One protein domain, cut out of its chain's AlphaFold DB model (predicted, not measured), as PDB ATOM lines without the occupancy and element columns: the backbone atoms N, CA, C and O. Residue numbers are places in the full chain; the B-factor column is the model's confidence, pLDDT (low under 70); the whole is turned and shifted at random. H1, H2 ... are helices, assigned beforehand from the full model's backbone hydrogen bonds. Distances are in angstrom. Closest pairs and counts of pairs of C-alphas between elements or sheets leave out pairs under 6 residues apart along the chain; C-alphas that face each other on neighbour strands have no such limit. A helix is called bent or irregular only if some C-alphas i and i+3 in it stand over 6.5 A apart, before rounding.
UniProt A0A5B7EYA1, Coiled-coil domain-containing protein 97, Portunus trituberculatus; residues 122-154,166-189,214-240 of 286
ATOM      1  N   ASP A 122     265.214 172.078 313.319       86.31
ATOM      2  CA  ASP A 122     265.539 173.039 312.254       86.31
ATOM      3  C   ASP A 122     267.054 173.338 312.173       86.31
ATOM      4  O   ASP A 122     267.748 172.866 311.273       86.31
ATOM      5  N   TYR A 123     267.593 174.083 313.149       92.19
ATOM      6  CA  TYR A 123     268.973 174.610 313.137       92.19
ATOM      7  C   TYR A 123     270.065 173.536 313.329       92.19
ATOM      8  O   TYR A 123     271.221 173.734 312.953       92.19
ATOM      9  N   PHE A 124     269.695 172.390 313.906       94.50
ATOM     10  CA  PHE A 124     270.571 171.229 314.109       94.50
ATOM     11  C   PHE A 124     270.180 170.037 313.219       94.50
ATOM     12  O   PHE A 124     270.476 168.893 313.555       94.50
ATOM     13  N   SER A 125     269.507 170.294 312.092       93.19
ATOM     14  CA  SER A 125     269.408 169.313 311.009       93.19
ATOM     15  C   SER A 125     270.788 169.048 310.397       93.19
ATOM     16  O   SER A 125     271.679 169.896 310.444       93.19
ATOM     17  N   GLU A 126     270.966 167.864 309.810       91.50
ATOM     18  CA  GLU A 126     272.230 167.465 309.173       91.50
ATOM     19  C   GLU A 126     272.625 168.420 308.036       91.50
ATOM     20  O   GLU A 126     273.786 168.797 307.922       91.50
ATOM     21  N   GLU A 127     271.629 168.873 307.269       90.56
ATOM     22  CA  GLU A 127     271.752 169.834 306.167       90.56
ATOM     23  C   GLU A 127     272.163 171.233 306.661       90.56
ATOM     24  O   GLU A 127     273.097 171.820 306.124       90.56
ATOM     25  N   GLU A 128     271.559 171.760 307.735       92.19
ATOM     26  CA  GLU A 128     271.967 173.053 308.317       92.19
ATOM     27  C   GLU A 128     273.308 172.996 309.062       92.19
ATOM     28  O   GLU A 128     273.938 174.034 309.263       92.19
ATOM     29  N   MET A 129     273.761 171.813 309.483       92.88
ATOM     30  CA  MET A 129     275.105 171.617 310.033       92.88
ATOM     31  C   MET A 129     276.151 171.592 308.904       92.88
ATOM     32  O   MET A 129     277.104 172.365 308.950       92.88
ATOM     33  N   GLU A 130     275.928 170.792 307.857       92.44
ATOM     34  CA  GLU A 130     276.756 170.722 306.638       92.44
ATOM     35  C   GLU A 130     276.851 172.078 305.915       92.44
ATOM     36  O   GLU A 130     277.931 172.493 305.506       92.44
ATOM     37  N   ARG A 131     275.747 172.837 305.834       91.88
ATOM     38  CA  ARG A 131     275.720 174.200 305.271       91.88
ATOM     39  C   ARG A 131     276.614 175.185 306.038       91.88
ATOM     40  O   ARG A 131     277.066 176.173 305.455       91.88
ATOM     41  N   ARG A 132     276.811 174.974 307.345       91.50
ATOM     42  CA  ARG A 132     277.614 175.850 308.218       91.50
ATOM     43  C   ARG A 132     279.082 175.433 308.269       91.50
ATOM     44  O   ARG A 132     279.932 176.318 308.271       91.50
ATOM     45  N   ASP A 133     279.359 174.131 308.278       93.00
ATOM     46  CA  ASP A 133     280.715 173.578 308.255       93.00
ATOM     47  C   ASP A 133     280.832 172.395 307.264       93.00
ATOM     48  O   ASP A 133     280.733 171.221 307.649       93.00
ATOM     49  N   PRO A 134     281.009 172.691 305.963       94.69
ATOM     50  CA  PRO A 134     281.080 171.673 304.922       94.69
ATOM     51  C   PRO A 134     282.403 170.898 304.897       94.69
ATOM     52  O   PRO A 134     282.454 169.836 304.272       94.69
ATOM     53  N   LEU A 135     283.472 171.397 305.532       94.56
ATOM     54  CA  LEU A 135     284.723 170.645 305.656       94.56
ATOM     55  C   LEU A 135     284.629 169.605 306.773       94.56
ATOM     56  O   LEU A 135     284.886 168.427 306.527       94.56
ATOM     57  N   LEU A 136     284.148 170.001 307.956       94.06
ATOM     58  CA  LEU A 136     283.937 169.086 309.077       94.06
ATOM     59  C   LEU A 136     282.928 167.976 308.740       94.06
ATOM     60  O   LEU A 136     283.113 166.829 309.150       94.06
ATOM     61  N   TYR A 137     281.885 168.291 307.959       94.56
ATOM     62  CA  TYR A 137     280.969 167.273 307.432       94.56
ATOM     63  C   TYR A 137     281.687 166.276 306.516       94.56
ATOM     64  O   TYR A 137     281.454 165.073 306.617       94.56
ATOM     65  N   ASP A 138     282.551 166.744 305.615       93.19
ATOM     66  CA  ASP A 138     283.261 165.864 304.686       93.19
ATOM     67  C   ASP A 138     284.239 164.944 305.426       93.19
ATOM     68  O   ASP A 138     284.234 163.742 305.179       93.19
ATOM     69  N   HIS A 139     284.991 165.479 306.394       91.56
ATOM     70  CA  HIS A 139     285.916 164.710 307.230       91.56
ATOM     71  C   HIS A 139     285.200 163.636 308.065       91.56
ATOM     72  O   HIS A 139     285.561 162.466 307.988       91.56
ATOM     73  N   LEU A 140     284.157 163.993 308.825       91.38
ATOM     74  CA  LEU A 140     283.510 163.059 309.763       91.38
ATOM     75  C   LEU A 140     282.389 162.209 309.142       91.38
ATOM     76  O   LEU A 140     282.019 161.173 309.692       91.38
ATOM     77  N   ILE A 141     281.802 162.622 308.018       91.50
ATOM     78  CA  ILE A 141     280.652 161.928 307.416       91.50
ATOM     79  C   ILE A 141     280.880 161.644 305.927       91.50
ATOM     80  O   ILE A 141     280.673 160.510 305.496       91.50
ATOM     81  N   GLY A 142     281.319 162.624 305.134       87.62
ATOM     82  CA  GLY A 142     281.463 162.494 303.677       87.62
ATOM     83  C   GLY A 142     282.440 161.400 303.234       87.62
ATOM     84  O   GLY A 142     282.107 160.610 302.348       87.62
ATOM     85  N   GLN A 143     283.601 161.297 303.888       86.81
ATOM     86  CA  GLN A 143     284.622 160.275 303.622       86.81
ATOM     87  C   GLN A 143     284.178 158.859 304.022       86.81
ATOM     88  O   GLN A 143     284.595 157.884 303.400       86.81
ATOM     89  N   HIS A 144     283.298 158.736 305.021       85.25
ATOM     90  CA  HIS A 144     282.818 157.449 305.535       85.25
ATOM     91  C   HIS A 144     281.483 156.992 304.913       85.25
ATOM     92  O   HIS A 144     281.037 155.868 305.161       85.25
ATOM     93  N   GLN A 145     280.833 157.815 304.084       83.25
ATOM     94  CA  GLN A 145     279.646 157.415 303.322       83.25
ATOM     95  C   GLN A 145     280.017 156.584 302.089       83.25
ATOM     96  O   GLN A 145     280.857 156.968 301.274       83.25
ATOM     97  N   THR A 146     279.318 155.464 301.896       85.00
ATOM     98  CA  THR A 146     279.421 154.681 300.662       85.00
ATOM     99  C   THR A 146     278.908 155.477 299.460       85.00
ATOM    100  O   THR A 146     278.089 156.395 299.577       85.00
ATOM    101  N   GLN A 147     279.344 155.085 298.262       79.06
ATOM    102  CA  GLN A 147     278.853 155.689 297.023       79.06
ATOM    103  C   GLN A 147     277.327 155.516 296.868       79.06
ATOM    104  O   GLN A 147     276.670 156.438 296.398       79.06
ATOM    105  N   GLU A 148     276.742 154.404 297.338       83.94
ATOM    106  CA  GLU A 148     275.285 154.201 297.321       83.94
ATOM    107  C   GLU A 148     274.539 155.129 298.295       83.94
ATOM    108  O   GLU A 148     273.458 155.612 297.961       83.94
ATOM    109  N   GLU A 149     275.085 155.410 299.483       85.31
ATOM    110  CA  GLU A 149     274.507 156.379 300.430       85.31
ATOM    111  C   GLU A 149     274.569 157.809 299.866       85.31
ATOM    112  O   GLU A 149     273.586 158.553 299.926       85.31
ATOM    113  N   ARG A 150     275.686 158.175 299.226       82.94
ATOM    114  CA  ARG A 150     275.839 159.462 298.528       82.94
ATOM    115  C   ARG A 150     274.896 159.596 297.332       82.94
ATOM    116  O   ARG A 150     274.249 160.632 297.191       82.94
ATOM    117  N   ASP A 151     274.767 158.562 296.505       81.69
ATOM    118  CA  ASP A 151     273.867 158.560 295.342       81.69
ATOM    119  C   ASP A 151     272.380 158.487 295.737       81.69
ATOM    120  O   ASP A 151     271.514 158.826 294.927       81.69
ATOM    121  N   GLN A 152     272.071 158.114 296.986       83.06
ATOM    122  CA  GLN A 152     270.757 158.293 297.612       83.06
ATOM    123  C   GLN A 152     270.548 159.723 298.134       83.06
ATOM    124  O   GLN A 152     269.494 160.302 297.874       83.06
ATOM    125  N   LYS A 153     271.538 160.326 298.812       79.50
ATOM    126  CA  LYS A 153     271.461 161.719 299.297       79.50
ATOM    127  C   LYS A 153     271.301 162.718 298.146       79.50
ATOM    128  O   LYS A 153     270.418 163.568 298.180       79.50
ATOM    129  N   TYR A 154     272.118 162.577 297.104       74.75
ATOM    130  CA  TYR A 154     272.115 163.439 295.916       74.75
ATOM    131  C   TYR A 154     271.224 162.907 294.777       74.75
ATOM    132  O   TYR A 154     271.293 163.375 293.637       74.75
ATOM    133  N   LEU A 166     266.664 174.217 290.637       87.00
ATOM    134  CA  LEU A 166     267.969 173.905 290.044       87.00
ATOM    135  C   LEU A 166     268.938 175.105 290.071       87.00
ATOM    136  O   LEU A 166     270.128 174.929 290.322       87.00
ATOM    137  N   LEU A 167     268.448 176.329 289.828       90.56
ATOM    138  CA  LEU A 167     269.261 177.545 289.966       90.56
ATOM    139  C   LEU A 167     269.665 177.831 291.416       90.56
ATOM    140  O   LEU A 167     270.786 178.286 291.623       90.56
ATOM    141  N   LEU A 168     268.771 177.597 292.382       90.31
ATOM    142  CA  LEU A 168     269.037 177.827 293.802       90.31
ATOM    143  C   LEU A 168     270.067 176.812 294.317       90.31
ATOM    144  O   LEU A 168     271.166 177.216 294.669       90.31
ATOM    145  N   HIS A 169     269.814 175.513 294.129       88.06
ATOM    146  CA  HIS A 169     270.765 174.430 294.411       88.06
ATOM    147  C   HIS A 169     272.146 174.666 293.769       88.06
ATOM    148  O   HIS A 169     273.173 174.359 294.361       88.06
ATOM    149  N   HIS A 170     272.218 175.239 292.560       89.94
ATOM    150  CA  HIS A 170     273.495 175.569 291.905       89.94
ATOM    151  C   HIS A 170     274.196 176.817 292.476       89.94
ATOM    152  O   HIS A 170     275.409 176.964 292.314       89.94
ATOM    153  N   ILE A 171     273.470 177.727 293.130       93.31
ATOM    154  CA  ILE A 171     274.047 178.815 293.936       93.31
ATOM    155  C   ILE A 171     274.552 178.246 295.266       93.31
ATOM    156  O   ILE A 171     275.698 178.499 295.631       93.31
ATOM    157  N   ASP A 172     273.746 177.419 295.926       89.75
ATOM    158  CA  ASP A 172     274.048 176.854 297.242       89.75
ATOM    159  C   ASP A 172     275.234 175.877 297.165       89.75
ATOM    160  O   ASP A 172     276.204 176.026 297.902       89.75
ATOM    161  N   TYR A 173     275.253 174.977 296.174       88.81
ATOM    162  CA  TYR A 173     276.389 174.087 295.881       88.81
ATOM    163  C   TYR A 173     277.687 174.855 295.581       88.81
ATOM    164  O   TYR A 173     278.779 174.409 295.935       88.81
ATOM    165  N   ARG A 174     277.597 176.027 294.934       93.00
ATOM    166  CA  ARG A 174     278.767 176.892 294.719       93.00
ATOM    167  C   ARG A 174     279.262 177.489 296.026       93.00
ATOM    168  O   ARG A 174     280.454 177.390 296.286       93.00
ATOM    169  N   ALA A 175     278.368 178.058 296.833       92.38
ATOM    170  CA  ALA A 175     278.716 178.638 298.125       92.38
ATOM    171  C   ALA A 175     279.309 177.583 299.073       92.38
ATOM    172  O   ALA A 175     280.356 177.819 299.661       92.38
ATOM    173  N   HIS A 176     278.709 176.392 299.141       92.00
ATOM    174  CA  HIS A 176     279.207 175.239 299.893       92.00
ATOM    175  C   HIS A 176     280.603 174.802 299.424       92.00
ATOM    176  O   HIS A 176     281.478 174.537 300.247       92.00
ATOM    177  N   LYS A 177     280.845 174.728 298.108       93.25
ATOM    178  CA  LYS A 177     282.159 174.341 297.570       93.25
ATOM    179  C   LYS A 177     283.229 175.421 297.771       93.25
ATOM    180  O   LYS A 177     284.384 175.088 298.011       93.25
ATOM    181  N   GLU A 178     282.860 176.692 297.658       95.81
ATOM    182  CA  GLU A 178     283.750 177.834 297.894       95.81
ATOM    183  C   GLU A 178     284.085 177.978 299.387       95.81
ATOM    184  O   GLU A 178     285.241 178.210 299.730       95.81
ATOM    185  N   LEU A 179     283.110 177.737 300.273       94.25
ATOM    186  CA  LEU A 179     283.309 177.678 301.721       94.25
ATOM    187  C   LEU A 179     284.224 176.514 302.119       94.25
ATOM    188  O   LEU A 179     285.211 176.772 302.799       94.25
ATOM    189  N   LYS A 180     283.952 175.284 301.646       95.44
ATOM    190  CA  LYS A 180     284.812 174.123 301.928       95.44
ATOM    191  C   LYS A 180     286.250 174.395 301.499       95.44
ATOM    192  O   LYS A 180     287.146 174.260 302.318       95.44
ATOM    193  N   LYS A 181     286.465 174.876 300.265       95.62
ATOM    194  CA  LYS A 181     287.819 175.189 299.787       95.62
ATOM    195  C   LYS A 181     288.508 176.253 300.643       95.62
ATOM    196  O   LYS A 181     289.686 176.120 300.924       95.62
ATOM    197  N   ARG A 182     287.792 177.291 301.082       95.00
ATOM    198  CA  ARG A 182     288.371 178.302 301.979       95.00
ATOM    199  C   ARG A 182     288.805 177.695 303.320       95.00
ATOM    200  O   ARG A 182     289.796 178.145 303.866       95.00
ATOM    201  N   GLN A 183     288.078 176.707 303.843       93.19
ATOM    202  CA  GLN A 183     288.486 175.988 305.056       93.19
ATOM    203  C   GLN A 183     289.691 175.071 304.794       93.19
ATOM    204  O   GLN A 183     290.598 175.059 305.608       93.19
ATOM    205  N   GLU A 184     289.728 174.375 303.649       93.00
ATOM    206  CA  GLU A 184     290.883 173.566 303.213       93.00
ATOM    207  C   GLU A 184     292.144 174.451 303.115       93.00
ATOM    208  O   GLU A 184     293.148 174.168 303.756       93.00
ATOM    209  N   ASP A 185     292.041 175.589 302.413       92.88
ATOM    210  CA  ASP A 185     293.111 176.590 302.292       92.88
ATOM    211  C   ASP A 185     293.551 177.153 303.665       92.88
ATOM    212  O   ASP A 185     294.727 177.432 303.863       92.88
ATOM    213  N   GLU A 186     292.620 177.335 304.612       90.69
ATOM    214  CA  GLU A 186     292.897 177.856 305.964       90.69
ATOM    215  C   GLU A 186     293.485 176.803 306.924       90.69
ATOM    216  O   GLU A 186     294.144 177.185 307.892       90.69
ATOM    217  N   GLU A 187     293.274 175.504 306.681       89.44
ATOM    218  CA  GLU A 187     293.937 174.410 307.407       89.44
ATOM    219  C   GLU A 187     295.360 174.176 306.866       89.44
ATOM    220  O   GLU A 187     296.298 174.104 307.662       89.44
ATOM    221  N   ASP A 188     295.544 174.165 305.540       87.50
ATOM    222  CA  ASP A 188     296.859 174.034 304.888       87.50
ATOM    223  C   ASP A 188     297.805 175.206 305.249       87.50
ATOM    224  O   ASP A 188     298.956 174.969 305.628       87.50
ATOM    225  N   ASP A 189     297.314 176.459 305.252       85.62
ATOM    226  CA  ASP A 189     298.060 177.674 305.664       85.62
ATOM    227  C   ASP A 189     298.650 177.573 307.097       85.62
ATOM    228  O   ASP A 189     299.568 178.321 307.449       85.62
ATOM    229  N   ILE A 214     282.075 146.690 311.767       56.75
ATOM    230  CA  ILE A 214     282.956 147.645 312.454       56.75
ATOM    231  C   ILE A 214     282.711 149.035 311.858       56.75
ATOM    232  O   ILE A 214     282.339 149.956 312.584       56.75
ATOM    233  N   GLU A 215     282.734 149.114 310.526       67.38
ATOM    234  CA  GLU A 215     282.433 150.304 309.721       67.38
ATOM    235  C   GLU A 215     281.097 150.966 310.127       67.38
ATOM    236  O   GLU A 215     281.003 152.183 310.269       67.38
ATOM    237  N   SER A 216     280.061 150.163 310.403       78.50
ATOM    238  CA  SER A 216     278.749 150.648 310.866       78.50
ATOM    239  C   SER A 216     278.797 151.344 312.237       78.50
ATOM    240  O   SER A 216     278.061 152.304 312.467       78.50
ATOM    241  N   ARG A 217     279.653 150.876 313.157       86.44
ATOM    242  CA  ARG A 217     279.844 151.486 314.485       86.44
ATOM    243  C   ARG A 217     280.723 152.731 314.399       86.44
ATOM    244  O   ARG A 217     280.449 153.712 315.080       86.44
ATOM    245  N   GLU A 218     281.748 152.702 313.557       87.25
ATOM    246  CA  GLU A 218     282.641 153.839 313.313       87.25
ATOM    247  C   GLU A 218     281.878 155.013 312.684       87.25
ATOM    248  O   GLU A 218     281.940 156.123 313.207       87.25
ATOM    249  N   LYS A 219     281.024 154.764 311.680       88.19
ATOM    250  CA  LYS A 219     280.103 155.783 311.137       88.19
ATOM    251  C   LYS A 219     279.193 156.402 312.200       88.19
ATOM    252  O   LYS A 219     278.897 157.590 312.115       88.19
ATOM    253  N   GLN A 220     278.748 155.632 313.198       90.94
ATOM    254  CA  GLN A 220     277.988 156.193 314.318       90.94
ATOM    255  C   GLN A 220     278.871 157.083 315.210       90.94
ATOM    256  O   GLN A 220     278.446 158.186 315.539       90.94
ATOM    257  N   MET A 221     280.095 156.653 315.543       92.31
ATOM    258  CA  MET A 221     281.049 157.443 316.338       92.31
ATOM    259  C   MET A 221     281.353 158.799 315.683       92.31
ATOM    260  O   MET A 221     281.151 159.833 316.318       92.31
ATOM    261  N   PHE A 222     281.756 158.821 314.407       92.31
ATOM    262  CA  PHE A 222     282.073 160.075 313.708       92.31
ATOM    263  C   PHE A 222     280.842 160.977 313.533       92.31
ATOM    264  O   PHE A 222     280.933 162.203 313.613       92.31
ATOM    265  N   LYS A 223     279.651 160.390 313.360       92.62
ATOM    266  CA  LYS A 223     278.395 161.146 313.314       92.62
ATOM    267  C   LYS A 223     278.045 161.768 314.669       92.62
ATOM    268  O   LYS A 223     277.605 162.915 314.714       92.62
ATOM    269  N   GLU A 224     278.261 161.053 315.771       94.25
ATOM    270  CA  GLU A 224     278.114 161.594 317.127       94.25
ATOM    271  C   GLU A 224     279.143 162.701 317.412       94.25
ATOM    272  O   GLU A 224     278.785 163.719 318.005       94.25
ATOM    273  N   GLU A 225     280.376 162.568 316.912       94.75
ATOM    274  CA  GLU A 225     281.411 163.606 316.966       94.75
ATOM    275  C   GLU A 225     281.021 164.865 316.174       94.75
ATOM    276  O   GLU A 225     281.075 165.966 316.722       94.75
ATOM    277  N   PHE A 226     280.520 164.721 314.943       96.00
ATOM    278  CA  PHE A 226     280.046 165.834 314.108       96.00
ATOM    279  C   PHE A 226     278.942 166.650 314.801       96.00
ATOM    280  O   PHE A 226     279.009 167.882 314.879       96.00
ATOM    281  N   TYR A 227     277.945 165.969 315.378       93.94
ATOM    282  CA  TYR A 227     276.919 166.636 316.181       93.94
ATOM    283  C   TYR A 227     277.507 167.256 317.460       93.94
ATOM    284  O   TYR A 227     277.178 168.398 317.783       93.94
ATOM    285  N   SER A 228     278.407 166.559 318.161       93.81
ATOM    286  CA  SER A 228     279.087 167.067 319.362       93.81
ATOM    287  C   SER A 228     279.866 168.358 319.092       93.81
ATOM    288  O   SER A 228     279.743 169.317 319.858       93.81
ATOM    289  N   ALA A 229     280.611 168.435 317.988       93.94
ATOM    290  CA  ALA A 229     281.367 169.617 317.592       93.94
ATOM    291  C   ALA A 229     280.447 170.833 317.387       93.94
ATOM    292  O   ALA A 229     280.624 171.860 318.048       93.94
ATOM    293  N   GLY A 230     279.395 170.700 316.569       93.25
ATOM    294  CA  GLY A 230     278.438 171.788 316.324       93.25
ATOM    295  C   GLY A 230     277.601 172.183 317.551       93.25
ATOM    296  O   GLY A 230     277.249 173.357 317.706       93.25
ATOM    297  N   TYR A 231     277.314 171.243 318.461       94.44
ATOM    298  CA  TYR A 231     276.692 171.544 319.756       94.44
ATOM    299  C   TYR A 231     277.637 172.327 320.678       94.44
ATOM    300  O   TYR A 231     277.211 173.292 321.316       94.44
ATOM    301  N   ASN A 232     278.918 171.954 320.741       92.69
ATOM    302  CA  ASN A 232     279.912 172.657 321.549       92.69
ATOM    303  C   ASN A 232     280.194 174.066 321.007       92.69
ATOM    304  O   ASN A 232     280.185 175.013 321.794       92.69
ATOM    305  N   ALA A 233     280.325 174.229 319.686       93.38
ATOM    306  CA  ALA A 233     280.471 175.534 319.038       93.38
ATOM    307  C   ALA A 233     279.294 176.477 319.356       93.38
ATOM    308  O   ALA A 233     279.498 177.632 319.738       93.38
ATOM    309  N   PHE A 234     278.055 175.967 319.333       95.25
ATOM    310  CA  PHE A 234     276.870 176.727 319.748       95.25
ATOM    311  C   PHE A 234     276.900 177.118 321.237       95.25
ATOM    312  O   PHE A 234     276.591 178.255 321.593       95.25
ATOM    313  N   ILE A 235     277.307 176.212 322.135       94.06
ATOM    314  CA  ILE A 235     277.404 176.512 323.573       94.06
ATOM    315  C   ILE A 235     278.511 177.551 323.846       94.06
ATOM    316  O   ILE A 235     278.301 178.470 324.645       94.06
ATOM    317  N   ARG A 236     279.662 177.463 323.163       92.25
ATOM    318  CA  ARG A 236     280.743 178.467 323.235       92.25
ATOM    319  C   ARG A 236     280.335 179.811 322.629       92.25
ATOM    320  O   ARG A 236     280.682 180.855 323.184       92.25
ATOM    321  N   GLY A 237     279.479 179.794 321.610       93.50
ATOM    322  CA  GLY A 237     278.930 180.979 320.943       93.50
ATOM    323  C   GLY A 237     279.665 181.342 319.656       93.50
ATOM    324  O   GLY A 237     279.783 182.519 319.332       93.50
ATOM    325  N   GLU A 238     280.213 180.342 318.967       92.94
ATOM    326  CA  GLU A 238     281.096 180.506 317.806       92.94
ATOM    327  C   GLU A 238     280.323 180.645 316.486       92.94
ATOM    328  O   GLU A 238     280.810 181.288 315.558       92.94
ATOM    329  N   ASN A 239     279.096 180.112 316.406       92.06
ATOM    330  CA  ASN A 239     278.285 180.163 315.186       92.06
ATOM    331  C   ASN A 239     277.828 181.607 314.907       92.06
ATOM    332  O   ASN A 239     276.884 182.097 315.526       92.06
ATOM    333  N   GLN A 240     278.494 182.291 313.975       88.44
ATOM    334  CA  GLN A 240     278.282 183.719 313.692       88.44
ATOM    335  C   GLN A 240     276.929 184.033 313.027       88.44
ATOM    336  O   GLN A 240     276.542 185.198 312.953       88.44
TER     337      GLN A 240
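What this domain is: This is residues 122 to 154, 166 to 189 and 214 to 240 of the 286 residues of the protein "Coiled-coil domain-containing protein 97" of Portunus trituberculatus (UniProt A0A5B7EYA1). A short helix, H2, packs with its side on one long helix, H5, and with its first end on another, H4: H5 runs beside H2 at a small angle and the opposite way, while H4 lies across the end of H2 where H2 begins, at about a right angle to it. H1 makes a corner with H2, H3 lies off to one side without touching any helix, and the arrangement is open, with few contacts; residues 166 to 171 of H4 and residues 232 to 237, most of them in H5, stick out. The printed part has 84 residues with five named helices, in the order H1, H2, H3, H4, H5, and no named strand; the class is all helix. By its radius of gyration of the C-alphas, 13.7 A, the whole is compact, and the C-alphas span 36 by 34 by 32 A along the three main axes.

How they stand to each other: Begin with the two longest helices, H4, residues 166 to 188, and H5, residues 214 to 236, which are apart from each other. Look next at H2, residues 134 to 142, the hub, which touches three helices. H4 touches H2 with residues 176 to 184 alone, and the closest C-alphas, those of Leu 135 and Lys 180, are 5.1 A apart. The lines of H2 and H4 are about perpendicular, at 90 degrees. H5 touches H2 with residues 219 to 226 alone; the closest C-alphas are those of Leu 140 and Phe 222, at 5.2 A. H2 and H5 run opposite ways at a shallow tilt of 28 degrees. Go back along the chain to H1, residues 126 to 130, which touches H2 only at the corner, and only just, with 3 pairs of C-alphas within 8 A; the closest are those of Glu 130 and Tyr 137, at 5.5 A. H1 is close to H5 but not clearly touching, with the C-alphas of Met 129 and Gly 230 closest at 7.1 A. H1 and H4 are only just apart, their closest C-alphas 8.5 A from each other. Past H2 comes H3, residues 147 to 153, which touches no helix; it is only just apart from H2, at 8.2 A between the closest C-alphas. In H1, H2, H3 and H5 every pair of O i and N i+4 is within hydrogen-bond range; in H4 it is 18 of 19 pairs.

Where its parts are: Find C-alpha 166 at (267.969, 173.905, 290.044); from there H4 runs 32.5 A to C-alpha 188 at (296.859, 174.034, 304.888). H5 starts at C-alpha 214, at (282.956, 147.645, 312.454), and ends 32.7 A away at C-alpha 236, at (280.743, 178.467, 323.235). Between its first and last C-alphas H2 measures 9.3 A; it is neither bent nor irregular, but only just, with C-alphas 139 and 142 at 6.1 A. H3 measures 9.8 A and H1 6.1 A.

The domain as a whole: The two C-alphas farthest apart are those of Leu 167 and Ile 214, at 39.8 A. Without the stretches that stand free, the body has 72 residues and spans 34 by 29 by 26 A. The links printed whole, H1 to H2 and H2 to H3, are both tight. You meet two cuts: residues 155 to 165 are not printed, with 12.7 A from C-alpha 154 to C-alpha 166, and residues 190 to 213 are not printed, with 34.3 A from C-alpha 189 to C-alpha 214. The mean pLDDT of the printed part is 89.8; look at residues 214 to 215, in H5, for the two that are under 70.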